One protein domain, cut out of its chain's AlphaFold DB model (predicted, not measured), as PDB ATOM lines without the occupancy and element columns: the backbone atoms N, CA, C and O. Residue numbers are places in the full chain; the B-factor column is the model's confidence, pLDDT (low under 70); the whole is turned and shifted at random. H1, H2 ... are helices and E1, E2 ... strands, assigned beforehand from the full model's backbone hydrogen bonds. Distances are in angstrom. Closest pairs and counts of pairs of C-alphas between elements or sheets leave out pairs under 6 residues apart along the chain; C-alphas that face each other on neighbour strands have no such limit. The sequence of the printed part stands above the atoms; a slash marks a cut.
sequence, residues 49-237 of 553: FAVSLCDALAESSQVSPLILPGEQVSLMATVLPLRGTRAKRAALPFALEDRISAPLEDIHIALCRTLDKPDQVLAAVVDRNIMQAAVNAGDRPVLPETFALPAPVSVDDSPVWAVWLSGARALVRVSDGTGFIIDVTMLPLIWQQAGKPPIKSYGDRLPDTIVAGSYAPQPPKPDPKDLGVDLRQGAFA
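What this domain is: This is residues 49 to 237 of the 553 residues of the protein "T2SSL domain-containing protein" of Sulfitobacter sp. SK025 (UniProt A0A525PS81). Two lobes lie side by side along the longest axis: one is a strongly twisted five-strand sheet, E8 E7 E6 E9 E10, grazed by H5; the other holds a smaller twisted sheet, E2 E4 E3, with H2 over one face and the short strand pair E1 and E5. H4 sits between the lobes, near the point where E2 and E8 come close, and the stretch after E10 crosses back to H6 at the second lobe. The printed part has 189 residues, of mixed class, with six named helices and ten named strands in the order H1 E1 E2 H2 E3 E4 H3 E5 H4 E6 E7 E8 H5 E9 E10 H6. The large sheet is mixed, E2 E4 E3 antiparallel, E1 E5 parallel; the whole is compact, radius of gyration of the C-alphas 16.3 A, spanning 45 by 34 by 27 A.

How they stand to each other: E6, residues 161 to 166, E7, 169 to 174, and E8, 179 to 183, form a meander, each strand the antiparallel neighbour of the one before, in two hairpins; N 164 and O 171 are 2.9 A apart, N 172 and O 180 2.8 A. E9, residues 199 to 203, is parallel to E6 (N 163 and O 200, 2.8 A) and to E10, residues 212 to 216 (N 201 and O 214, 2.8 A). H5, residues 187 to 193, only grazes this sheet; E8, H5, E9 is a split strand-helix-strand unit, other strands lying between its two, with a right-handed crossover. H4, residues 145 to 148, is on this sheet at a height of 7.8 A, only just over E7, with 3 of its 4 C-alphas falling on it. The closest C-alphas of E8 and E2, residues 73 to 79, are Gly 179 and Leu 75, 5.8 A. E4, residues 120 to 127, is antiparallel to E2 (N 76 and O 123, 2.9 A) and forms a hairpin with E3, residues 107 to 114 (N 110 and O 124, 2.9 A). E2, H2, E3 is another right-handed split unit; H2, residues 85 to 91, runs across the strands at 67 degrees to E4 on the local plane. H3, residues 128 to 137, only grazes that sheet. E1, residues 66 to 68, and E5, 142 to 144, are parallel (N 68 and O 143, 2.8 A). H1, residues 49 to 58, touches H4, Leu 53 and Ala 148 having the closest C-alphas, 4.9 A. H6, residues 224 to 227, is close to but not clearly touching H4. Every O i to N i+4 pair is within hydrogen-bond range in H1, H2, H3 and H5; H4 and H6 are too short for one.

Where its parts are: H1 begins at C-alpha 49 (-9.128, 44.688, 65.061) and is 14.3 A long; H3 is 14.0 A. E4 is 23.0 A, E3 20.9 A and E2 19.5 A. H6 ends at C-alpha 227 (-2.289, 40.602, 75.599).

The domain as a whole: The C-alphas farthest apart, Arg 83 and Asp 208, are 46.6 A apart. The printed part has no cut; the links H2 to E3 and H4 to E6 are long. Residues 60 to 62 are under pLDDT 70.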
ATOM      1  N   PHE A  49      -9.254  45.029  63.645       92.25
ATOM      2  CA  PHE A  49      -9.128  44.688  65.061       92.25
ATOM      3  C   PHE A  49      -8.226  43.458  65.272       92.25
ATOM      4  O   PHE A  49      -7.286  43.502  66.066       92.25
ATOM      5  N   ALA A  50      -8.473  42.363  64.539       90.12
ATOM      6  CA  ALA A  50      -7.677  41.144  64.651       90.12
ATOM      7  C   ALA A  50      -6.254  41.337  64.103       90.12
ATOM      8  O   ALA A  50      -5.312  40.805  64.688       90.12
ATOM      9  N   VAL A  51      -6.087  42.124  63.033       89.56
ATOM     10  CA  VAL A  51      -4.765  42.496  62.497       89.56
ATOM     11  C   VAL A  51      -3.970  43.283  63.542       89.56
ATOM     12  O   VAL A  51      -2.890  42.848  63.926       89.56
ATOM     13  N   SER A  52      -4.538  44.354  64.103       90.00
ATOM     14  CA  SER A  52      -3.874  45.168  65.132       90.00
ATOM     15  C   SER A  52      -3.501  44.372  66.388       90.00
ATOM     16  O   SER A  52      -2.431  44.587  66.966       90.00
ATOM     17  N   LEU A  53      -4.346  43.421  66.799       89.25
ATOM     18  CA  LEU A  53      -4.065  42.533  67.927       89.25
ATOM     19  C   LEU A  53      -2.942  41.528  67.607       89.25
ATOM     20  O   LEU A  53      -2.087  41.279  68.457       89.25
ATOM     21  N   CYS A  54      -2.903  40.988  66.385       88.44
ATOM     22  CA  CYS A  54      -1.808  40.143  65.906       88.44
ATOM     23  C   CYS A  54      -0.480  40.906  65.810       88.44
ATOM     24  O   CYS A  54       0.535  40.372  66.250       88.44
ATOM     25  N   ASP A  55      -0.479  42.146  65.316       88.12
ATOM     26  CA  ASP A  55       0.721  42.989  65.225       88.12
ATOM     27  C   ASP A  55       1.287  43.304  66.622       88.12
ATOM     28  O   ASP A  55       2.477  43.114  66.881       88.12
ATOM     29  N   ALA A  56       0.426  43.692  67.571       87.06
ATOM     30  CA  ALA A  56       0.823  43.934  68.962       87.06
ATOM     31  C   ALA A  56       1.333  42.663  69.676       87.06
ATOM     32  O   ALA A  56       2.190  42.732  70.566       87.06
ATOM     33  N   LEU A  57       0.834  41.485  69.287       85.50
ATOM     34  CA  LEU A  57       1.330  40.204  69.792       85.50
ATOM     35  C   LEU A  57       2.623  39.756  69.107       85.50
ATOM     36  O   LEU A  57       3.457  39.162  69.779       85.50
ATOM     37  N   ALA A  58       2.861  40.104  67.841       83.38
ATOM     38  CA  ALA A  58       4.142  39.867  67.175       83.38
ATOM     39  C   ALA A  58       5.288  40.696  67.793       83.38
ATOM     40  O   ALA A  58       6.422  40.225  67.855       83.38
ATOM     41  N   GLU A  59       4.994  41.891  68.322       76.38
ATOM     42  CA  GLU A  59       5.953  42.686  69.111       76.38
ATOM     43  C   GLU A  59       6.313  42.049  70.474       76.38
ATOM     44  O   GLU A  59       7.344  42.395  71.052       76.38
ATOM     45  N   SER A  60       5.483  41.144  71.013       69.06
ATOM     46  CA  SER A  60       5.579  40.667  72.409       69.06
ATOM     47  C   SER A  60       5.672  39.141  72.591       69.06
ATOM     48  O   SER A  60       6.019  38.676  73.679       69.06
ATOM     49  N   SER A  61       5.407  38.349  71.550       64.81
ATOM     50  CA  SER A  61       5.358  36.883  71.569       64.81
ATOM     51  C   SER A  61       5.775  36.291  70.219       64.81
ATOM     52  O   SER A  61       5.403  36.786  69.160       64.81
ATOM     53  N   GLN A  62       6.493  35.164  70.239       62.25
ATOM     54  CA  GLN A  62       6.848  34.420  69.018       62.25
ATOM     55  C   GLN A  62       5.701  33.559  68.456       62.25
ATOM     56  O   GLN A  62       5.845  32.982  67.378       62.25
ATOM     57  N   VAL A  63       4.580  33.426  69.172       72.12
ATOM     58  CA  VAL A  63       3.458  32.561  68.770       72.12
ATOM     59  C   VAL A  63       2.266  33.414  68.354       72.12
ATOM     60  O   VAL A  63       1.658  34.077  69.194       72.12
ATOM     61  N   SER A  64       1.908  33.345  67.070       81.44
ATOM     62  CA  SER A  64       0.684  33.953  66.538       81.44
ATOM     63  C   SER A  64      -0.548  33.358  67.244       81.44
ATOM     64  O   SER A  64      -0.683  32.129  67.283       81.44
ATOM     65  N   PRO A  65      -1.430  34.188  67.826       87.69
ATOM     66  CA  PRO A  65      -2.615  33.727  68.541       87.69
ATOM     67  C   PRO A  65      -3.690  33.198  67.580       87.69
ATOM     68  O   PRO A  65      -3.614  33.335  66.359       87.69
ATOM     69  N   LEU A  66      -4.743  32.617  68.146       91.31
ATOM     70  CA  LEU A  66      -6.039  32.506  67.496       91.31
ATOM     71  C   LEU A  66      -6.949  33.607  68.042       91.31
ATOM     72  O   LEU A  66      -7.201  33.657  69.247       91.31
ATOM     73  N   ILE A  67      -7.450  34.472  67.163       92.19
ATOM     74  CA  ILE A  67      -8.389  35.527  67.548       92.19
ATOM     75  C   ILE A  67      -9.821  35.021  67.357       92.19
ATOM     76  O   ILE A  67     -10.184  34.570  66.272       92.19
ATOM     77  N   LEU A  68     -10.628  35.078  68.417       92.62
ATOM     78  CA  LEU A  68     -12.067  34.825  68.355       92.62
ATOM     79  C   LEU A  68     -12.813  36.127  68.036       92.62
ATOM     80  O   LEU A  68     -12.522  37.135  68.692       92.62
ATOM     81  N   PRO A  69     -13.794  36.116  67.112       91.75
ATOM     82  CA  PRO A  69     -14.650  37.270  66.854       91.75
ATOM     83  C   PRO A  69     -15.322  37.773  68.134       91.75
ATOM     84  O   PRO A  69     -15.825  36.971  68.928       91.75
ATOM     85  N   GLY A  70     -15.355  39.089  68.340       90.50
ATOM     86  CA  GLY A  70     -15.919  39.673  69.564       90.50
ATOM     87  C   GLY A  70     -17.416  39.399  69.760       90.50
ATOM     88  O   GLY A  70     -17.888  39.378  70.891       90.50
ATOM     89  N   GLU A  71     -18.155  39.100  68.691       91.62
ATOM     90  CA  GLU A  71     -19.559  38.671  68.735       91.62
ATOM     91  C   GLU A  71     -19.740  37.270  69.355       91.62
ATOM     92  O   GLU A  71     -20.834  36.926  69.796       91.62
ATOM     93  N   GLN A  72     -18.680  36.452  69.396       92.19
ATOM     94  CA  GLN A  72     -18.683  35.102  69.981       92.19
ATOM     95  C   GLN A  72     -18.168  35.076  71.431       92.19
ATOM     96  O   GLN A  72     -18.143  34.008  72.046       92.19
ATOM     97  N   VAL A  73     -17.744  36.222  71.985       94.75
ATOM     98  CA  VAL A  73     -17.133  36.308  73.320       94.75
ATOM     99  C   VAL A  73     -17.768  37.419  74.153       94.75
ATOM    100  O   VAL A  73     -17.542  38.602  73.919       94.75
ATOM    101  N   SER A  74     -18.499  37.040  75.203       95.12
ATOM    102  CA  SER A  74     -19.047  38.001  76.167       95.12
ATOM    103  C   SER A  74     -18.033  38.303  77.271       95.12
ATOM    104  O   SER A  74     -17.678  37.416  78.049       95.12
ATOM    105  N   LEU A  75     -17.581  39.558  77.371       96.31
ATOM    106  CA  LEU A  75     -16.717  40.023  78.459       96.31
ATOM    107  C   LEU A  75     -17.548  40.534  79.644       96.31
ATOM    108  O   LEU A  75     -18.292  41.504  79.513       96.31
ATOM    109  N   MET A  76     -17.385  39.919  80.816       95.19
ATOM    110  CA  MET A  76     -18.141  40.236  82.031       95.19
ATOM    111  C   MET A  76     -17.211  40.547  83.209       95.19
ATOM    112  O   MET A  76     -16.329  39.756  83.541       95.19
ATOM    113  N   ALA A  77     -17.436  41.679  83.881       94.25
ATOM    114  CA  ALA A  77     -16.797  42.007  85.155       94.25
ATOM    115  C   ALA A  77     -17.635  41.480  86.337       94.25
ATOM    116  O   ALA A  77     -18.856  41.641  86.337       94.25
ATOM    117  N   THR A  78     -17.006  40.868  87.345       95.06
ATOM    118  CA  THR A  78     -17.667  40.411  88.588       95.06
ATOM    119  C   THR A  78     -16.748  40.552  89.806       95.06
ATOM    120  O   THR A  78     -15.525  40.581  89.661       95.06
ATOM    121  N   VAL A  79     -17.314  40.668  91.012       94.44
ATOM    122  CA  VAL A  79     -16.563  40.767  92.278       94.44
ATOM    123  C   VAL A  79     -16.307  39.362  92.816       94.44
ATOM    124  O   VAL A  79     -17.243  38.592  93.012       94.44
ATOM    125  N   LEU A  80     -15.043  39.019  93.073       94.00
ATOM    126  CA  LEU A  80     -14.655  37.670  93.471       94.00
ATOM    127  C   LEU A  80     -13.558  37.688  94.557       94.00
ATOM    128  O   LEU A  80     -12.367  37.588  94.223       94.00
ATOM    129  N   PRO A  81     -13.940  37.782  95.852       91.81
ATOM    130  CA  PRO A  81     -13.039  37.974  96.996       91.81
ATOM    131  C   PRO A  81     -12.314  36.681  97.405       91.81
ATOM    132  O   PRO A  81     -12.378  36.205  98.538       91.81
ATOM    133  N   LEU A  82     -11.624  36.070  96.440       93.00
ATOM    134  CA  LEU A  82     -10.924  34.797  96.573       93.00
ATOM    135  C   LEU A  82      -9.435  34.962  96.273       93.00
ATOM    136  O   LEU A  82      -9.033  35.481  95.230       93.00
ATOM    137  N   ARG A  83      -8.589  34.446  97.168       89.50
ATOM    138  CA  ARG A  83      -7.133  34.455  96.979       89.50
ATOM    139  C   ARG A  83      -6.688  33.322  96.052       89.50
ATOM    140  O   ARG A  83      -6.982  32.153  96.283       89.50
ATOM    141  N   GLY A  84      -5.911  33.684  95.032       89.25
ATOM    142  CA  GLY A  84      -5.309  32.757  94.071       89.25
ATOM    143  C   GLY A  84      -6.164  32.501  92.824       89.25
ATOM    144  O   GLY A  84      -7.370  32.262  92.890       89.25
ATOM    145  N   THR A  85      -5.510  32.489  91.661       89.81
ATOM    146  CA  THR A  85      -6.147  32.353  90.336       89.81
ATOM    147  C   THR A  85      -6.953  31.064  90.171       89.81
ATOM    148  O   THR A  85      -7.993  31.076  89.520       89.81
ATOM    149  N   ARG A  86      -6.523  29.953  90.788       90.12
ATOM    150  CA  ARG A  86      -7.260  28.678  90.751       90.12
ATOM    151  C   ARG A  86      -8.593  28.741  91.502       90.12
ATOM    152  O   ARG A  86      -9.563  28.176  91.011       90.12
ATOM    153  N   ALA A  87      -8.639  29.408  92.658       92.44
ATOM    154  CA  ALA A  87      -9.877  29.580  93.418       92.44
ATOM    155  C   ALA A  87     -10.845  30.497  92.660       92.44
ATOM    156  O   ALA A  87     -11.996  30.128  92.458       92.44
ATOM    157  N   LYS A  88     -10.333  31.620  92.129       93.75
ATOM    158  CA  LYS A  88     -11.093  32.521  91.248       93.75
ATOM    159  C   LYS A  88     -11.700  31.769  90.050       93.75
ATOM    160  O   LYS A  88     -12.912  31.772  89.885       93.75
ATOM    161  N   ARG A  89     -10.896  31.027  89.275       93.38
ATOM    162  CA  ARG A  89     -11.381  30.214  88.134       93.38
ATOM    163  C   ARG A  89     -12.475  29.207  88.507       93.38
ATOM    164  O   ARG A  89     -13.398  29.027  87.728       93.38
ATOM    165  N   ALA A  90     -12.375  28.555  89.666       92.12
ATOM    166  CA  ALA A  90     -13.364  27.565  90.101       92.12
ATOM    167  C   ALA A  90     -14.705  28.184  90.536       92.12
ATOM    168  O   ALA A  90     -15.725  27.509  90.477       92.12
ATOM    169  N   ALA A  91     -14.701  29.447  90.971       94.06
ATOM    170  CA  ALA A  91     -15.895  30.154  91.433       94.06
ATOM    171  C   ALA A  91     -16.571  31.016  90.350       94.06
ATOM    172  O   ALA A  91     -17.723  31.402  90.524       94.06
ATOM    173  N   LEU A  92     -15.883  31.302  89.235       94.19
ATOM    174  CA  LEU A  92     -16.423  32.108  88.133       94.19
ATOM    175  C   LEU A  92     -17.778  31.626  87.573       94.19
ATOM    176  O   LEU A  92     -18.602  32.503  87.329       94.19
ATOM    177  N   PRO A  93     -18.049  30.314  87.383       92.69
ATOM    178  CA  PRO A  93     -19.347  29.866  86.874       92.69
ATOM    179  C   PRO A  93     -20.507  30.273  87.783       92.69
ATOM    180  O   PRO A  93     -21.431  30.931  87.325       92.69
ATOM    181  N   PHE A  94     -20.392  30.006  89.087       91.81
ATOM    182  CA  PHE A  94     -21.391  30.404  90.085       91.81
ATOM    183  C   PHE A  94     -21.540  31.931  90.193       91.81
ATOM    184  O   PHE A  94     -22.635  32.442  90.377       91.81
ATOM    185  N   ALA A  95     -20.441  32.683  90.061       93.62
ATOM    186  CA  ALA A  95     -20.443  34.146  90.169       93.62
ATOM    187  C   ALA A  95     -21.008  34.880  88.933       93.62
ATOM    188  O   ALA A  95     -21.060  36.116  88.932       93.62
ATOM    189  N   LEU A  96     -21.360  34.148  87.870       93.69
ATOM    190  CA  LEU A  96     -21.903  34.680  86.617       93.69
ATOM    191  C   LEU A  96     -23.182  33.962  86.150       93.69
ATOM    192  O   LEU A  96     -23.745  34.379  85.144       93.69
ATOM    193  N   GLU A  97     -23.648  32.932  86.862       90.88
ATOM    194  CA  GLU A  97     -24.781  32.074  86.479       90.88
ATOM    195  C   GLU A  97     -26.043  32.887  86.143       90.88
ATOM    196  O   GLU A  97     -26.521  32.832  85.012       90.88
ATOM    197  N   ASP A  98     -26.476  33.774  87.047       91.69
ATOM    198  CA  ASP A  98     -27.639  34.667  86.863       91.69
ATOM    199  C   ASP A  98     -27.505  35.670  85.695       91.69
ATOM    200  O   ASP A  98     -28.455  36.380  85.359       91.69
ATOM    201  N   ARG A  99     -26.314  35.794  85.096       89.69
ATOM    202  CA  ARG A  99     -26.002  36.751  84.019       89.69
ATOM    203  C   ARG A  99     -25.817  36.091  82.657       89.69
ATOM    204  O   ARG A  99     -25.529  36.803  81.693       89.69
ATOM    205  N   ILE A 100     -25.942  34.767  82.563       90.44
ATOM    206  CA  ILE A 100     -25.687  34.017  81.334       90.44
ATOM    207  C   ILE A 100     -26.961  33.296  80.886       90.44
ATOM    208  O   ILE A 100     -27.514  32.462  81.591       90.44
ATOM    209  N   SER A 101     -27.402  33.580  79.661       85.88
ATOM    210  CA  SER A 101     -28.639  33.037  79.079       85.88
ATOM    211  C   SER A 101     -28.501  31.619  78.495       85.88
ATOM    212  O   SER A 101     -29.269  31.246  77.611       85.88
ATOM    213  N   ALA A 102     -27.500  30.848  78.929       89.06
ATOM    214  CA  ALA A 102     -27.165  29.521  78.407       89.06
ATOM    215  C   ALA A 102     -26.704  28.586  79.544       89.06
ATOM    216  O   ALA A 102     -26.127  29.077  80.518       89.06
ATOM    217  N   PRO A 103     -26.908  27.258  79.438       90.69
ATOM    218  CA  PRO A 103     -26.470  26.310  80.460       90.69
ATOM    219  C   PRO A 103     -24.963  26.394  80.732       90.69
ATOM    220  O   PRO A 103     -24.156  26.446  79.802       90.69
ATOM    221  N   LEU A 104     -24.565  26.320  82.010       89.50
ATOM    222  CA  LEU A 104     -23.148  26.324  82.416       89.50
ATOM    223  C   LEU A 104     -22.334  25.167  81.799       89.50
ATOM    224  O   LEU A 104     -21.105  25.226  81.763       89.50
ATOM    225  N   GLU A 105     -23.002  24.112  81.325       89.06
ATOM    226  CA  GLU A 105     -22.381  22.969  80.655       89.06
ATOM    227  C   GLU A 105     -22.081  23.193  79.166       89.06
ATOM    228  O   GLU A 105     -21.177  22.535  78.654       89.06
ATOM    229  N   ASP A 106     -22.744  24.143  78.499       92.94
ATOM    230  CA  ASP A 106     -22.547  24.461  77.072       92.94
ATOM    231  C   ASP A 106     -21.525  25.584  76.846       92.94
ATOM    232  O   ASP A 106     -21.027  25.787  75.736       92.94
ATOM    233  N   ILE A 107     -21.158  26.295  77.913       94.50
ATOM    234  CA  ILE A 107     -20.259  27.452  77.884       94.50
ATOM    235  C   ILE A 107     -18.916  27.175  78.565       94.50
ATOM    236  O   ILE A 107     -18.762  26.340  79.454       94.50
ATOM    237  N   HIS A 108     -17.904  27.905  78.123       96.19
ATOM    238  CA  HIS A 108     -16.590  27.982  78.727       96.19
ATOM    239  C   HIS A 108     -16.402  29.369  79.330       96.19
ATOM    240  O   HIS A 108     -16.590  30.378  78.649       96.19
ATOM    241  N   ILE A 109     -15.999  29.413  80.598       96.38
ATOM    242  CA  ILE A 109     -15.752  30.658  81.323       96.38
ATOM    243  C   ILE A 109     -14.265  30.727  81.671       96.38
ATOM    244  O   ILE A 109     -13.749  29.935  82.465       96.38
ATOM    245  N   ALA A 110     -13.567  31.686  81.069       96.81
ATOM    246  CA  ALA A 110     -12.146  31.928  81.282       96.81
ATOM    247  C   ALA A 110     -11.926  33.171  82.152       96.81
ATOM    248  O   ALA A 110     -12.554  34.207  81.948       96.81
ATOM    249  N   LEU A 111     -10.980  33.096  83.091       96.81
ATOM    250  CA  LEU A 111     -10.512  34.262  83.842       96.81
ATOM    251  C   LEU A 111      -9.542  35.059  82.962       96.81
ATOM    252  O   LEU A 111      -8.466  34.545  82.653       96.81
ATOM    253  N   CYS A 112      -9.886  36.296  82.603       95.44
ATOM    254  CA  CYS A 112      -9.010  37.177  81.832       95.44
ATOM    255  C   CYS A 112      -7.981  37.840  82.755       95.44
ATOM    256  O   CYS A 112      -6.830  37.415  82.813       95.44
ATOM    257  N   ARG A 113      -8.407  38.832  83.546       92.75
ATOM    258  CA  ARG A 113      -7.536  39.575  84.472       92.75
ATOM    259  C   ARG A 113      -8.258  39.996  85.747       92.75
ATOM    260  O   ARG A 113      -9.479  39.930  85.836       92.75
ATOM    261  N   THR A 114      -7.493  40.418  86.752       92.25
ATOM    262  CA  THR A 114      -8.037  41.210  87.872       92.25
ATOM    263  C   THR A 114      -8.086  42.672  87.421       92.25
ATOM    264  O   THR A 114      -7.172  43.120  86.728       92.25
ATOM    265  N   LEU A 115      -9.174  43.364  87.749       89.81
ATOM    266  CA  LEU A 115      -9.413  44.768  87.412       89.81
ATOM    267  C   LEU A 115      -8.870  45.679  88.523       89.81
ATOM    268  O   LEU A 115      -8.460  45.197  89.579       89.81
ATOM    269  N   ASP A 116      -8.849  46.992  88.290       84.12
ATOM    270  CA  ASP A 116      -8.234  47.937  89.234       84.12
ATOM    271  C   ASP A 116      -9.094  48.166  90.502       84.12
ATOM    272  O   ASP A 116      -8.567  48.532  91.553       84.12
ATOM    273  N   LYS A 117     -10.411  47.893  90.445       85.62
ATOM    274  CA  LYS A 117     -11.303  47.884  91.622       85.62
ATOM    275  C   LYS A 117     -11.074  46.603  92.459       85.62
ATOM    276  O   LYS A 117     -10.907  45.524  91.886       85.62
ATOM    277  N   PRO A 118     -11.078  46.682  93.807       85.06
ATOM    278  CA  PRO A 118     -10.708  45.564  94.674       85.06
ATOM    279  C   PRO A 118     -11.599  44.342  94.446       85.06
ATOM    280  O   PRO A 118     -12.811  44.456  94.279       85.06
ATOM    281  N   ASP A 119     -10.962  43.171  94.414       89.44
ATOM    282  CA  ASP A 119     -11.557  41.859  94.134       89.44
ATOM    283  C   ASP A 119     -12.331  41.713  92.808       89.44
ATOM    284  O   ASP A 119     -12.766  40.604  92.490       89.44
ATOM    285  N   GLN A 120     -12.425  42.752  91.973       93.06
ATOM    286  CA  GLN A 120     -13.060  42.652  90.662       93.06
ATOM    287  C   GLN A 120     -12.188  41.890  89.665       93.06
ATOM    288  O   GLN A 120     -10.966  42.041  89.595       93.06
ATOM    289  N   VAL A 121     -12.833  41.044  88.870       95.88
ATOM    290  CA  VAL A 121     -12.207  40.250  87.819       95.88
ATOM    291  C   VAL A 121     -12.986  40.377  86.525       95.88
ATOM    292  O   VAL A 121     -14.214  40.413  86.532       95.88
ATOM    293  N   LEU A 122     -12.251  40.400  85.420       97.00
ATOM    294  CA  LEU A 122     -12.786  40.264  84.079       97.00
ATOM    295  C   LEU A 122     -12.767  38.786  83.688       97.00
ATOM    296  O   LEU A 122     -11.731  38.122  83.806       97.00
ATOM    297  N   ALA A 123     -13.895  38.291  83.199       97.00
ATOM    298  CA  ALA A 123     -14.042  36.960  82.635       97.00
ATOM    299  C   ALA A 123     -14.585  37.035  81.205       97.00
ATOM    300  O   ALA A 123     -15.314  37.961  80.854       97.00
ATOM    301  N   ALA A 124     -14.239  36.037  80.401       97.25
ATOM    302  CA  ALA A 124     -14.783  35.827  79.068       97.25
ATOM    303  C   ALA A 124     -15.664  34.578  79.077       97.25
ATOM    304  O   ALA A 124     -15.224  33.520  79.536       97.25
ATOM    305  N   VAL A 125     -16.881  34.708  78.556       96.62
ATOM    306  CA  VAL A 125     -17.838  33.617  78.351       96.62
ATOM    307  C   VAL A 125     -17.916  33.326  76.854       96.62
ATOM    308  O   VAL A 125     -18.142  34.240  76.059       96.62
ATOM    309  N   VAL A 126     -17.691  32.067  76.474       95.81
ATOM    310  CA  VAL A 126     -17.612  31.593  75.080       95.81
ATOM    311  C   VAL A 126     -18.333  30.251  74.969       95.81
ATOM    312  O   VAL A 126     -18.237  29.438  75.882       95.81
ATOM    313  N   ASP A 127     -19.011  29.971  73.861       95.19
ATOM    314  CA  ASP A 127     -19.573  28.640  73.585       95.19
ATOM    315  C   ASP A 127     -18.462  27.559  73.552       95.19
ATOM    316  O   ASP A 127     -17.384  27.758  72.972       95.19
ATOM    317  N   ARG A 128     -18.692  26.395  74.178       94.25
ATOM    318  CA  ARG A 128     -17.695  25.310  74.243       94.25
ATOM    319  C   ARG A 128     -17.356  24.723  72.883       94.25
ATOM    320  O   ARG A 128     -16.227  24.274  72.712       94.25
ATOM    321  N   ASN A 129     -18.274  24.736  71.923       93.88
ATOM    322  CA  ASN A 129     -18.032  24.273  70.559       93.88
ATOM    323  C   ASN A 129     -17.075  25.219  69.826       93.88
ATOM    324  O   ASN A 129     -16.176  24.749  69.130       93.88
ATOM    325  N   ILE A 130     -17.195  26.534  70.046       92.81
ATOM    326  CA  ILE A 130     -16.242  27.530  69.528       92.81
ATOM    327  C   ILE A 130     -14.864  27.331  70.173       92.81
ATOM    328  O   ILE A 130     -13.864  27.250  69.461       92.81
ATOM    329  N   MET A 131     -14.793  27.143  71.496       94.44
ATOM    330  CA  MET A 131     -13.524  26.828  72.175       94.44
ATOM    331  C   MET A 131     -12.919  25.484  71.741       94.44
ATOM    332  O   MET A 131     -11.698  25.363  71.627       94.44
ATOM    333  N   GLN A 132     -13.744  24.475  71.456       93.06
ATOM    334  CA  GLN A 132     -13.283  23.182  70.954       93.06
ATOM    335  C   GLN A 132     -12.756  23.296  69.520       93.06
ATOM    336  O   GLN A 132     -11.691  22.754  69.229       93.06
ATOM    337  N   ALA A 133     -13.445  24.030  68.642       90.38
ATOM    338  CA  ALA A 133     -12.965  24.340  67.295       90.38
ATOM    339  C   ALA A 133     -11.642  25.124  67.341       90.38
ATOM    340  O   ALA A 133     -10.704  24.787  66.620       90.38
ATOM    341  N   ALA A 134     -11.532  26.094  68.251       90.56
ATOM    342  CA  ALA A 134     -10.325  26.879  68.478       90.56
ATOM    343  C   ALA A 134      -9.118  26.018  68.887       90.56
ATOM    344  O   ALA A 134      -8.055  26.112  68.278       90.56
ATOM    345  N   VAL A 135      -9.285  25.131  69.874       89.81
ATOM    346  CA  VAL A 135      -8.221  24.205  70.305       89.81
ATOM    347  C   VAL A 135      -7.891  23.168  69.223       89.81
ATOM    348  O   VAL A 135      -6.729  22.797  69.067       89.81
ATOM    349  N   ASN A 136      -8.879  22.732  68.435       88.62
ATOM    350  CA  ASN A 136      -8.660  21.822  67.306       88.62
ATOM    351  C   ASN A 136      -7.882  22.486  66.152       88.62
ATOM    352  O   ASN A 136      -7.168  21.789  65.435       88.62
ATOM    353  N   ALA A 137      -7.990  23.809  65.978       86.75
ATOM    354  CA  ALA A 137      -7.244  24.564  64.968       86.75
ATOM    355  C   ALA A 137      -5.739  24.698  65.291       86.75
ATOM    356  O   ALA A 137      -4.936  24.967  64.393       86.75
ATOM    357  N   GLY A 138      -5.331  24.491  66.549       82.62
ATOM    358  CA  GLY A 138      -3.928  24.334  66.930       82.62
ATOM    359  C   GLY A 138      -3.609  24.721  68.375       82.62
ATOM    360  O   GLY A 138      -4.366  25.417  69.049       82.62
ATOM    361  N   ASP A 139      -2.426  24.316  68.842       85.94
ATOM    362  CA  ASP A 139      -1.908  24.656  70.174       85.94
ATOM    363  C   ASP A 139      -1.307  26.076  70.202       85.94
ATOM    364  O   ASP A 139      -0.102  26.268  70.351       85.94
ATOM    365  N   ARG A 140      -2.163  27.089  70.016       87.88
ATOM    366  CA  ARG A 140      -1.813  28.519  70.087       87.88
ATOM    367  C   ARG A 140      -2.720  29.271  71.076       87.88
ATOM    368  O   ARG A 140      -3.861  28.841  71.249       87.88
ATOM    369  N   PRO A 141      -2.253  30.358  71.727       90.38
ATOM    370  CA  PRO A 141      -3.072  31.146  72.652       90.38
ATOM    371  C   PRO A 141      -4.364  31.630  71.995       90.38
ATOM    372  O   PRO A 141      -4.336  32.036  70.836       90.38
ATOM    373  N   VAL A 142      -5.481  31.601  72.722       93.44
ATOM    374  CA  VAL A 142      -6.784  32.044  72.203       93.44
ATOM    375  C   VAL A 142      -7.167  33.353  72.886       93.44
ATOM    376  O   VAL A 142      -7.222  33.393  74.115       93.44
ATOM    377  N   LEU A 143      -7.438  34.406  72.109       93.81
ATOM    378  CA  LEU A 143      -7.801  35.739  72.605       93.81
ATOM    379  C   LEU A 143      -9.082  36.262  71.935       93.81
ATOM    380  O   LEU A 143      -9.318  35.959  70.768       93.81
ATOM    381  N   PRO A 144      -9.904  37.069  72.627       94.88
ATOM    382  CA  PRO A 144     -11.007  37.783  72.000       94.88
ATOM    383  C   PRO A 144     -10.511  39.018  71.245       94.88
ATOM    384  O   PRO A 144      -9.717  39.807  71.758       94.88
ATOM    385  N   GLU A 145     -11.066  39.239  70.058       93.75
ATOM    386  CA  GLU A 145     -10.846  40.426  69.222       93.75
ATOM    387  C   GLU A 145     -11.097  41.748  69.966       93.75
ATOM    388  O   GLU A 145     -10.420  42.742  69.725       93.75
ATOM    389  N   THR A 146     -12.016  41.745  70.935       95.31
ATOM    390  CA  THR A 146     -12.338  42.884  71.804       95.31
ATOM    391  C   THR A 146     -11.107  43.467  72.519       95.31
ATOM    392  O   THR A 146     -11.097  44.651  72.840       95.31
ATOM    393  N   PHE A 147     -10.038  42.691  72.737       95.44
ATOM    394  CA  PHE A 147      -8.784  43.185  73.329       95.44
ATOM    395  C   PHE A 147      -7.893  44.000  72.377       95.44
ATOM    396  O   PHE A 147      -6.891  44.554  72.825       95.44
ATOM    397  N   ALA A 148      -8.268  44.154  71.103       94.75
ATOM    398  CA  ALA A 148      -7.599  45.067  70.173       94.75
ATOM    399  C   ALA A 148      -7.680  46.547  70.605       94.75
ATOM    400  O   ALA A 148      -6.910  47.373  70.122       94.75
ATOM    401  N   LEU A 149      -8.590  46.888  71.527       95.62
ATOM    402  CA  LEU A 149      -8.728  48.227  72.097       95.62
ATOM    403  C   LEU A 149      -8.580  48.164  73.637       95.62
ATOM    404  O   LEU A 149      -9.204  47.313  74.287       95.62
ATOM    405  N   PRO A 150      -7.776  49.044  74.264       95.31
ATOM    406  CA  PRO A 150      -7.664  49.115  75.718       95.31
ATOM    407  C   PRO A 150      -8.934  49.701  76.352       95.31
ATOM    408  O   PRO A 150      -9.662  50.485  75.739       95.31
ATOM    409  N   ALA A 151      -9.192  49.349  77.613       94.19
ATOM    410  CA  ALA A 151     -10.274  49.962  78.381       94.19
ATOM    411  C   ALA A 151      -9.955  51.447  78.672       94.19
ATOM    412  O   ALA A 151      -8.836  51.757  79.094       94.19
ATOM    413  N   PRO A 152     -10.895  52.387  78.458       94.56
ATOM    414  CA  PRO A 152     -10.684  53.788  78.805       94.56
ATOM    415  C   PRO A 152     -10.705  53.987  80.327       94.56
ATOM    416  O   PRO A 152     -11.395  53.278  81.049       94.56
ATOM    417  N   VAL A 153     -10.014  55.010  80.826       90.88
ATOM    418  CA  VAL A 153     -10.157  55.441  82.229       90.88
ATOM    419  C   VAL A 153     -11.528  56.103  82.427       90.88
ATOM    420  O   VAL A 153     -11.930  56.923  81.596       90.88
ATOM    421  N   SER A 154     -12.231  55.750  83.509       88.38
ATOM    422  CA  SER A 154     -13.493  56.379  83.935       88.38
ATOM    423  C   SER A 154     -13.291  57.832  84.373       88.38
ATOM    424  O   SER A 154     -12.237  58.174  84.907       88.38
ATOM    425  N   VAL A 155     -14.315  58.669  84.216       83.75
ATOM    426  CA  VAL A 155     -14.326  60.067  84.683       83.75
ATOM    427  C   VAL A 155     -15.435  60.201  85.720       83.75
ATOM    428  O   VAL A 155     -16.557  59.796  85.439       83.75
ATOM    429  N   ASP A 156     -15.119  60.709  86.913       82.62
ATOM    430  CA  ASP A 156     -16.068  60.935  88.017       82.62
ATOM    431  C   ASP A 156     -16.977  59.719  88.311       82.62
ATOM    432  O   ASP A 156     -18.204  59.819  88.344       82.62
ATOM    433  N   ASP A 157     -16.352  58.535  88.424       80.94
ATOM    434  CA  ASP A 157     -16.970  57.192  88.536       80.94
ATOM    435  C   ASP A 157     -18.007  56.826  87.444       80.94
ATOM    436  O   ASP A 157     -18.589  55.738  87.464       80.94
ATOM    437  N   SER A 158     -18.188  57.682  86.438       87.12
ATOM    438  CA  SER A 158     -19.091  57.470  85.312       87.12
ATOM    439  C   SER A 158     -18.432  56.613  84.221       87.12
ATOM    440  O   SER A 158     -17.222  56.734  83.971       87.12
ATOM    441  N   PRO A 159     -19.202  55.740  83.543       91.81
ATOM    442  CA  PRO A 159     -18.670  54.887  82.491       91.81
ATOM    443  C   PRO A 159     -18.223  55.722  81.289       91.81
ATOM    444  O   PRO A 159     -18.974  56.545  80.771       91.81
ATOM    445  N   VAL A 160     -17.008  55.467  80.810       95.88
ATOM    446  CA  VAL A 160     -16.470  56.032  79.565       95.88
ATOM    447  C   VAL A 160     -16.389  54.912  78.538       95.88
ATOM    448  O   VAL A 160     -16.045  53.778  78.882       95.88
ATOM    449  N   TRP A 161     -16.705  55.215  77.282       97.19
ATOM    450  CA  TRP A 161     -16.596  54.268  76.174       97.19
ATOM    451  C   TRP A 161     -15.414  54.628  75.275       97.19
ATOM    452  O   TRP A 161     -15.198  55.789  74.937       97.19
ATOM    453  N   ALA A 162     -14.656  53.623  74.860       97.69
ATOM    454  CA  ALA A 162     -13.746  53.692  73.730       97.69
ATOM    455  C   ALA A 162     -14.385  52.877  72.603       97.69
ATOM    456  O   ALA A 162     -14.739  51.719  72.813       97.69
ATOM    457  N   VAL A 163     -14.589  53.490  71.439       97.88
ATOM    458  CA  VAL A 163     -15.284  52.872  70.306       97.88
ATOM    459  C   VAL A 163     -14.389  52.941  69.083       97.88
ATOM    460  O   VAL A 163     -14.050  54.036  68.643       97.88
ATOM    461  N   TRP A 164     -14.022  51.789  68.531       97.62
ATOM    462  CA  TRP A 164     -13.323  51.695  67.254       97.62
ATOM    463  C   TRP A 164     -14.291  51.180  66.188       97.62
ATOM    464  O   TRP A 164     -14.799  50.064  66.292       97.62
ATOM    465  N   LEU A 165     -14.567  52.011  65.182       96.38
ATOM    466  CA  LEU A 165     -15.349  51.640  64.006       96.38
ATOM    467  C   LEU A 165     -14.415  51.201  62.866       96.38
ATOM    468  O   LEU A 165     -13.433  51.883  62.571       96.38
ATOM    469  N   SER A 166     -14.740  50.069  62.240       94.75
ATOM    470  CA  SER A 166     -14.146  49.589  60.988       94.75
ATOM    471  C   SER A 166     -15.278  49.071  60.096       94.75
ATOM    472  O   SER A 166     -15.928  48.059  60.394       94.75
ATOM    473  N   GLY A 167     -15.590  49.824  59.039       91.44
ATOM    474  CA  GLY A 167     -16.728  49.569  58.162       91.44
ATOM    475  C   GLY A 167     -18.052  49.514  58.931       91.44
ATOM    476  O   GLY A 167     -18.489  50.498  59.523       91.44
ATOM    477  N   ALA A 168     -18.708  48.351  58.919       91.94
ATOM    478  CA  ALA A 168     -19.975  48.133  59.622       91.94
ATOM    479  C   ALA A 168     -19.816  47.675  61.087       91.94
ATOM    480  O   ALA A 168     -20.812  47.620  61.804       91.94
ATOM    481  N   ARG A 169     -18.607  47.325  61.552       94.50
ATOM    482  CA  ARG A 169     -18.388  46.749  62.893       94.50
ATOM    483  C   ARG A 169     -17.840  47.800  63.851       94.50
ATOM    484  O   ARG A 169     -16.807  48.407  63.585       94.50
ATOM    485  N   ALA A 170     -18.508  47.973  64.987       95.75
ATOM    486  CA  ALA A 170     -18.085  48.841  66.078       95.75
ATOM    487  C   ALA A 170     -17.639  47.998  67.282       95.75
ATOM    488  O   ALA A 170     -18.456  47.336  67.925       95.75
ATOM    489  N   LEU A 171     -16.343  48.039  67.596       97.12
ATOM    490  CA  LEU A 171     -15.763  47.463  68.810       97.12
ATOM    491  C   LEU A 171     -15.863  48.492  69.938       97.12
ATOM    492  O   LEU A 171     -15.297  49.579  69.843       97.12
ATOM    493  N   VAL A 172     -16.567  48.141  71.014       97.44
ATOM    494  CA  VAL A 172     -16.769  48.986  72.198       97.44
ATOM    495  C   VAL A 172     -16.018  48.410  73.398       97.44
ATOM    496  O   VAL A 172     -16.190  47.243  73.757       97.44
ATOM    497  N   ARG A 173     -15.222  49.247  74.070       96.88
ATOM    498  CA  ARG A 173     -14.628  48.984  75.389       96.88
ATOM    499  C   ARG A 173     -15.160  49.970  76.409       96.88
ATOM    500  O   ARG A 173     -15.172  51.174  76.168       96.88
ATOM    501  N   VAL A 174     -15.546  49.453  77.565       95.81
ATOM    502  CA  VAL A 174     -16.089  50.232  78.678       95.81
ATOM    503  C   VAL A 174     -15.023  50.363  79.766       95.81
ATOM    504  O   VAL A 174     -14.164  49.493  79.923       95.81
ATOM    505  N   SER A 175     -15.050  51.462  80.519       94.62
ATOM    506  CA  SER A 175     -14.067  51.754  81.573       94.62
ATOM    507  C   SER A 175     -14.081  50.807  82.779       94.62
ATOM    508  O   SER A 175     -13.183  50.867  83.611       94.62
ATOM    509  N   ASP A 176     -15.074  49.922  82.888       92.19
ATOM    510  CA  ASP A 176     -15.089  48.813  83.852       92.19
ATOM    511  C   ASP A 176     -14.284  47.586  83.368       92.19
ATOM    512  O   ASP A 176     -14.206  46.571  84.057       92.19
ATOM    513  N   GLY A 177     -13.685  47.663  82.176       92.38
ATOM    514  CA  GLY A 177     -12.941  46.575  81.555       92.38
ATOM    515  C   GLY A 177     -13.803  45.589  80.764       92.38
ATOM    516  O   GLY A 177     -13.238  44.643  80.210       92.38
ATOM    517  N   THR A 178     -15.118  45.794  80.640       95.00
ATOM    518  CA  THR A 178     -15.993  45.017  79.742       95.00
ATOM    519  C   THR A 178     -15.972  45.555  78.306       95.00
ATOM    520  O   THR A 178     -15.313  46.553  77.987       95.00
ATOM    521  N   GLY A 179     -16.615  44.848  77.381       95.06
ATOM    522  CA  GLY A 179     -16.680  45.256  75.981       95.06
ATOM    523  C   GLY A 179     -17.425  44.258  75.106       95.06
ATOM    524  O   GLY A 179     -17.661  43.121  75.511       95.06
ATOM    525  N   PHE A 180     -17.781  44.706  73.908       95.44
ATOM    526  CA  PHE A 180     -18.559  43.959  72.923       95.44
ATOM    527  C   PHE A 180     -18.249  44.467  71.509       95.44
ATOM    528  O   PHE A 180     -17.732  45.573  71.342       95.44
ATOM    529  N   ILE A 181     -18.582  43.674  70.489       95.56
ATOM    530  CA  ILE A 181     -18.583  44.108  69.085       95.56
ATOM    531  C   ILE A 181     -20.011  43.987  68.560       95.56
ATOM    532  O   ILE A 181     -20.689  42.998  68.833       95.56
ATOM    533  N   ILE A 182     -20.474  45.012  67.848       94.31
ATOM    534  CA  ILE A 182     -21.819  45.088  67.265       94.31
ATOM    535  C   ILE A 182     -21.781  45.732  65.879       94.31
ATOM    536  O   ILE A 182     -20.816  46.403  65.513       94.31
ATOM    537  N   ASP A 183     -22.871  45.577  65.132       94.75
ATOM    538  CA  ASP A 183     -23.117  46.368  63.932       94.75
ATOM    539  C   ASP A 183     -23.348  47.851  64.284       94.75
ATOM    540  O   ASP A 183     -24.053  48.184  65.245       94.75
ATOM    541  N   VAL A 184     -22.763  48.751  63.494       94.12
ATOM    542  CA  VAL A 184     -22.836  50.210  63.662       94.12
ATOM    543  C   VAL A 184     -24.271  50.745  63.676       94.12
ATOM    544  O   VAL A 184     -24.543  51.734  64.354       94.12
ATOM    545  N   THR A 185     -25.213  50.074  63.007       94.94
ATOM    546  CA  THR A 185     -26.639  50.444  63.015       94.94
ATOM    547  C   THR A 185     -27.294  50.285  64.391       94.94
ATOM    548  O   THR A 185     -28.213  51.035  64.721       94.94
ATOM    549  N   MET A 186     -26.794  49.369  65.227       95.56
ATOM    550  CA  MET A 186     -27.292  49.142  66.590       95.56
ATOM    551  C   MET A 186     -26.632  50.059  67.627       95.56
ATOM    552  O   MET A 186     -27.202  50.291  68.696       95.56
ATOM    553  N   LEU A 187     -25.449  50.606  67.326       95.44
ATOM    554  CA  LEU A 187     -24.653  51.390  68.274       95.44
ATOM    555  C   LEU A 187     -25.403  52.599  68.875       95.44
ATOM    556  O   LEU A 187     -25.317  52.758  70.095       95.44
ATOM    557  N   PRO A 188     -26.182  53.410  68.123       95.75
ATOM    558  CA  PRO A 188     -26.923  54.532  68.706       95.75
ATOM    559  C   PRO A 188     -27.956  54.093  69.752       95.75
ATOM    560  O   PRO A 188     -28.127  54.768  70.767       95.75
ATOM    561  N   LEU A 189     -28.615  52.946  69.535       95.69
ATOM    562  CA  LEU A 189     -29.625  52.406  70.448       95.69
ATOM    563  C   LEU A 189     -28.987  51.930  71.758       95.69
ATOM    564  O   LEU A 189     -29.442  52.319  72.833       95.69
ATOM    565  N   ILE A 190     -27.902  51.150  71.676       95.19
ATOM    566  CA  ILE A 190     -27.202  50.653  72.873       95.19
ATOM    567  C   ILE A 190     -26.526  51.811  73.623       95.19
ATOM    568  O   ILE A 190     -26.592  51.866  74.849       95.19
ATOM    569  N   TRP A 191     -25.946  52.786  72.914       95.50
ATOM    570  CA  TRP A 191     -25.381  53.997  73.521       95.50
ATOM    571  C   TRP A 191     -26.435  54.818  74.273       95.50
ATOM    572  O   TRP A 191     -26.201  55.241  75.407       95.50
ATOM    573  N   GLN A 192     -27.622  54.998  73.687       95.19
ATOM    574  CA  GLN A 192     -28.737  55.663  74.357       95.19
ATOM    575  C   GLN A 192     -29.232  54.873  75.577       95.19
ATOM    576  O   GLN A 192     -29.455  55.475  76.628       95.19
ATOM    577  N   GLN A 193     -29.365  53.548  75.470       95.19
ATOM    578  CA  GLN A 193     -29.769  52.679  76.581       95.19
ATOM    579  C   GLN A 193     -28.749  52.687  77.733       95.19
ATOM    580  O   GLN A 193     -29.140  52.628  78.895       95.19
ATOM    581  N   ALA A 194     -27.458  52.830  77.426       92.44
ATOM    582  CA  ALA A 194     -26.379  52.959  78.405       92.44
ATOM    583  C   ALA A 194     -26.290  54.348  79.076       92.44
ATOM    584  O   ALA A 194     -25.356  54.596  79.835       92.44
ATOM    585  N   GLY A 195     -27.225  55.265  78.798       93.94
ATOM    586  CA  GLY A 195     -27.234  56.614  79.376       93.94
ATOM    587  C   GLY A 195     -26.348  57.629  78.648       93.94
ATOM    588  O   GLY A 195     -26.021  58.663  79.221       93.94
ATOM    589  N   LYS A 196     -25.977  57.360  77.387       94.38
ATOM    590  CA  LYS A 196     -25.108  58.204  76.542       94.38
ATOM    591  C   LYS A 196     -23.734  58.526  77.170       94.38
ATOM    592  O   LYS A 196     -23.364  59.699  77.255       94.38
ATOM    593  N   PRO A 197     -22.954  57.512  77.592       94.50
ATOM    594  CA  PRO A 197     -21.615  57.717  78.146       94.50
ATOM    595  C   PRO A 197     -20.689  58.435  77.149       94.50
ATOM    596  O   PRO A 197     -20.814  58.221  75.938       94.50
ATOM    597  N   PRO A 198     -19.734  59.263  77.609       95.38
ATOM    598  CA  PRO A 198     -18.788  59.937  76.725       95.38
ATOM    599  C   PRO A 198     -17.948  58.922  75.936       95.38
ATOM    600  O   PRO A 198     -17.358  58.001  76.505       95.38
ATOM    601  N   ILE A 199     -17.882  59.114  74.615       96.38
ATOM    602  CA  ILE A 199     -17.159  58.236  73.686       96.38
ATOM    603  C   ILE A 199     -15.819  58.848  73.262       96.38
ATOM    604  O   ILE A 199     -15.764  59.981  72.781       96.38
ATOM    605  N   LYS A 200     -14.757  58.046  73.344       96.94
ATOM    606  CA  LYS A 200     -13.501  58.222  72.606       96.94
ATOM    607  C   LYS A 200     -13.588  57.391  71.323       96.94
ATOM    608  O   LYS A 200     -13.620  56.166  71.395       96.94
ATOM    609  N   SER A 201     -13.689  58.051  70.174       97.00
ATOM    610  CA  SER A 201     -13.875  57.427  68.859       97.00
ATOM    611  C   SER A 201     -12.539  57.158  68.165       97.00
ATOM    612  O   SER A 201     -11.661  58.023  68.161       97.00
ATOM    613  N   TYR A 202     -12.428  55.996  67.524       97.12
ATOM    614  CA  TYR A 202     -11.251  55.540  66.787       97.12
ATOM    615  C   TYR A 202     -11.628  54.927  65.432       97.12
ATOM    616  O   TYR A 202     -12.719  54.373  65.293       97.12
ATOM    617  N   GLY A 203     -10.708  54.981  64.465       95.62
ATOM    618  CA  GLY A 203     -10.911  54.431  63.121       95.62
ATOM    619  C   GLY A 203     -11.862  55.287  62.287       95.62
ATOM    620  O   GLY A 203     -11.666  56.499  62.183       95.62
ATOM    621  N   ASP A 204     -12.881  54.659  61.703       94.88
ATOM    622  CA  ASP A 204     -13.893  55.346  60.902       94.88
ATOM    623  C   ASP A 204     -14.737  56.329  61.738       94.88
ATOM    624  O   ASP A 204     -14.849  56.247  62.966       94.88
ATOM    625  N   ARG A 205     -15.360  57.300  61.059       93.12
ATOM    626  CA  ARG A 205     -16.245  58.281  61.702       93.12
ATOM    627  C   ARG A 205     -17.550  57.616  62.142       93.12
ATOM    628  O   ARG A 205     -18.256  57.036  61.323       93.12
ATOM    629  N   LEU A 206     -17.886  57.754  63.425       93.69
ATOM    630  CA  LEU A 206     -19.188  57.340  63.952       93.69
ATOM    631  C   LEU A 206     -20.339  58.114  63.280       93.69
ATOM    632  O   LEU A 206     -20.130  59.258  62.873       93.69
ATOM    633  N   PRO A 207     -21.551  57.527  63.197       90.88
ATOM    634  CA  PRO A 207     -22.728  58.213  62.664       90.88
ATOM    635  C   PRO A 207     -23.046  59.514  63.413       90.88
ATOM    636  O   PRO A 207     -22.928  59.561  64.637       90.88
ATOM    637  N   ASP A 208     -23.570  60.518  62.701       88.94
ATOM    638  CA  ASP A 208     -23.920  61.846  63.248       88.94
ATOM    639  C   ASP A 208     -24.933  61.813  64.413       88.94
ATOM    640  O   ASP A 208     -25.096  62.787  65.148       88.94
ATOM    641  N   THR A 209     -25.622  60.685  64.613       90.44
ATOM    642  CA  THR A 209     -26.514  60.439  65.757       90.44
ATOM    643  C   THR A 209     -25.772  60.227  67.082       90.44
ATOM    644  O   THR A 209     -26.407  60.242  68.139       90.44
ATOM    645  N   ILE A 210     -24.448  60.038  67.050       91.69
ATOM    646  CA  ILE A 210     -23.593  59.790  68.214       91.69
ATOM    647  C   ILE A 210     -22.601  60.941  68.391       91.69
ATOM    648  O   ILE A 210     -21.768  61.217  67.531       91.69
ATOM    649  N   VAL A 211     -22.629  61.571  69.567       90.62
ATOM    650  CA  VAL A 211     -21.692  62.646  69.915       90.62
ATOM    651  C   VAL A 211     -20.462  62.049  70.602       90.62
ATOM    652  O   VAL A 211     -20.501  61.698  71.781       90.62
ATOM    653  N   ALA A 212     -19.357  61.935  69.864       89.88
ATOM    654  CA  ALA A 212     -18.062  61.559  70.425       89.88
ATOM    655  C   ALA A 212     -17.393  62.754  71.129       89.88
ATOM    656  O   ALA A 212     -17.331  63.852  70.578       89.88
ATOM    657  N   GLY A 213     -16.842  62.531  72.325       87.69
ATOM    658  CA  GLY A 213     -16.076  63.539  73.069       87.69
ATOM    659  C   GLY A 213     -14.651  63.735  72.538       87.69
ATOM    660  O   GLY A 213     -14.055  64.790  72.733       87.69
ATOM    661  N   SER A 214     -14.100  62.738  71.839       92.56
ATOM    662  CA  SER A 214     -12.838  62.851  71.097       92.56
ATOM    663  C   SER A 214     -12.815  61.904  69.898       92.56
ATOM    664  O   SER A 214     -13.464  60.859  69.929       92.56
ATOM    665  N   TYR A 215     -12.012  62.215  68.880       95.06
ATOM    666  CA  TYR A 215     -11.772  61.348  67.722       95.06
ATOM    667  C   TYR A 215     -10.277  61.268  67.394       95.06
ATOM    668  O   TYR A 215      -9.606  62.300  67.367       95.06
ATOM    669  N   ALA A 216      -9.782  60.071  67.079       95.44
ATOM    670  CA  ALA A 216      -8.470  59.855  66.469       95.44
ATOM    671  C   ALA A 216      -8.573  58.817  65.332       95.44
ATOM    672  O   ALA A 216      -9.267  57.820  65.492       95.44
ATOM    673  N   PRO A 217      -7.882  58.995  64.191       92.31
ATOM    674  CA  PRO A 217      -8.003  58.077  63.052       92.31
ATOM    675  C   PRO A 217      -7.380  56.695  63.307       92.31
ATOM    676  O   PRO A 217      -7.714  55.741  62.617       92.31
ATOM    677  N   GLN A 218      -6.479  56.574  64.286       91.94
ATOM    678  CA  GLN A 218      -5.855  55.312  64.686       91.94
ATOM    679  C   GLN A 218      -6.178  55.011  66.157       91.94
ATOM    680  O   GLN A 218      -6.181  55.941  66.973       91.94
ATOM    681  N   PRO A 219      -6.444  53.743  66.514       93.56
ATOM    682  CA  PRO A 219      -6.613  53.332  67.901       93.56
ATOM    683  C   PRO A 219      -5.275  53.391  68.665       93.56
ATOM    684  O   PRO A 219      -4.204  53.265  68.065       93.56
ATOM    685  N   PRO A 220      -5.301  53.553  69.999       94.31
ATOM    686  CA  PRO A 220      -4.132  53.303  70.836       94.31
ATOM    687  C   PRO A 220      -3.743  51.817  70.796       94.31
ATOM    688  O   PRO A 220      -4.595  50.956  70.576       94.31
ATOM    689  N   LYS A 221      -2.468  51.506  71.075       92.81
ATOM    690  CA  LYS A 221      -2.007  50.112  71.191       92.81
ATOM    691  C   LYS A 221      -2.809  49.338  72.265       92.81
ATOM    692  O   LYS A 221      -3.170  49.939  73.282       92.81
ATOM    693  N   PRO A 222      -3.045  48.023  72.077       93.00
ATOM    694  CA  PRO A 222      -3.656  47.152  73.083       93.00
ATOM    695  C   PRO A 222      -2.975  47.214  74.460       93.00
ATOM    696  O   PRO A 222      -1.769  47.436  74.564       93.00
ATOM    697  N   ASP A 223      -3.740  46.963  75.526       92.12
ATOM    698  CA  ASP A 223      -3.217  46.884  76.898       92.12
ATOM    699  C   ASP A 223      -2.365  45.606  77.067       92.12
ATOM    700  O   ASP A 223      -2.900  44.505  76.906       92.12
ATOM    701  N   PRO A 224      -1.075  45.691  77.458       90.12
ATOM    702  CA  PRO A 224      -0.244  44.513  77.715       90.12
ATOM    703  C   PRO A 224      -0.844  43.530  78.736       90.12
ATOM    704  O   PRO A 224      -0.561  42.332  78.672       90.12
ATOM    705  N   LYS A 225      -1.701  43.998  79.660       90.25
ATOM    706  CA  LYS A 225      -2.441  43.131  80.594       90.25
ATOM    707  C   LYS A 225      -3.498  42.265  79.892       90.25
ATOM    708  O   LYS A 225      -3.777  41.174  80.382       90.25
ATOM    709  N   ASP A 226      -4.090  42.740  78.793       91.56
ATOM    710  CA  ASP A 226      -5.038  41.975  77.965       91.56
ATOM    711  C   ASP A 226      -4.295  41.035  76.993       91.56
ATOM    712  O   ASP A 226      -4.732  39.904  76.787       91.56
ATOM    713  N   LEU A 227      -3.129  41.444  76.471       90.50
ATOM    714  CA  LEU A 227      -2.289  40.602  75.599       90.50
ATOM    715  C   LEU A 227      -1.783  39.319  76.284       90.50
ATOM    716  O   LEU A 227      -1.587  38.298  75.631       90.50
ATOM    717  N   GLY A 228      -1.590  39.351  77.606       89.06
ATOM    718  CA  GLY A 228      -1.192  38.183  78.402       89.06
ATOM    719  C   GLY A 228      -2.316  37.181  78.704       89.06
ATOM    720  O   GLY A 228      -2.079  36.204  79.420       89.06
ATOM    721  N   VAL A 229      -3.542  37.414  78.226       92.31
ATOM    722  CA  VAL A 229      -4.684  36.520  78.457       92.31
ATOM    723  C   VAL A 229      -4.657  35.352  77.471       92.31
ATOM    724  O   VAL A 229      -4.516  35.540  76.273       92.31
ATOM    725  N   ASP A 230      -4.879  34.135  77.970       93.81
ATOM    726  CA  ASP A 230      -5.212  32.969  77.143       93.81
ATOM    727  C   ASP A 230      -6.543  32.386  77.636       93.81
ATOM    728  O   ASP A 230      -6.680  32.031  78.817       93.81
ATOM    729  N   LEU A 231      -7.537  32.304  76.750       95.56
ATOM    730  CA  LEU A 231      -8.854  31.737  77.047       95.56
ATOM    731  C   LEU A 231      -8.798  30.215  77.269       95.56
ATOM    732  O   LEU A 231      -9.703  29.654  77.891       95.56
ATOM    733  N   ARG A 232      -7.722  29.540  76.843       93.75
ATOM    734  CA  ARG A 232      -7.488  28.100  77.047       93.75
ATOM    735  C   ARG A 232      -7.219  27.777  78.516       93.75
ATOM    736  O   ARG A 232      -6.090  27.759  79.006       93.75
ATOM    737  N   GLN A 233      -8.299  27.531  79.248       93.62
ATOM    738  CA  GLN A 233      -8.305  27.303  80.691       93.62
ATOM    739  C   GLN A 233      -9.207  26.112  81.035       93.62
ATOM    740  O   GLN A 233     -10.034  25.693  80.228       93.62
ATOM    741  N   GLY A 234      -9.065  25.554  82.242       89.56
ATOM    742  CA  GLY A 234      -9.917  24.452  82.703       89.56
ATOM    743  C   GLY A 234      -9.851  23.238  81.769       89.56
ATOM    744  O   GLY A 234      -8.773  22.685  81.563       89.56
ATOM    745  N   ALA A 235     -10.995  22.850  81.198       87.25
ATOM    746  CA  ALA A 235     -11.110  21.741  80.247       87.25
ATOM    747  C   ALA A 235     -10.317  21.957  78.940       87.25
ATOM    748  O   ALA A 235      -9.883  20.986  78.328       87.25
ATOM    749  N   PHE A 236     -10.093  23.216  78.549       91.94
ATOM    750  CA  PHE A 236      -9.367  23.601  77.334       91.94
ATOM    751  C   PHE A 236      -7.921  24.035  77.607       91.94
ATOM    752  O   PHE A 236      -7.268  24.556  76.709       91.94
ATOM    753  N   ALA A 237      -7.413  23.870  78.835       88.75
ATOM    754  CA  ALA A 237      -6.040  24.246  79.164       88.75
ATOM    755  C   ALA A 237      -5.021  23.476  78.297       88.75
ATOM    756  O   ALA A 237      -5.214  22.275  78.071       88.75
TER     757      ALA A 237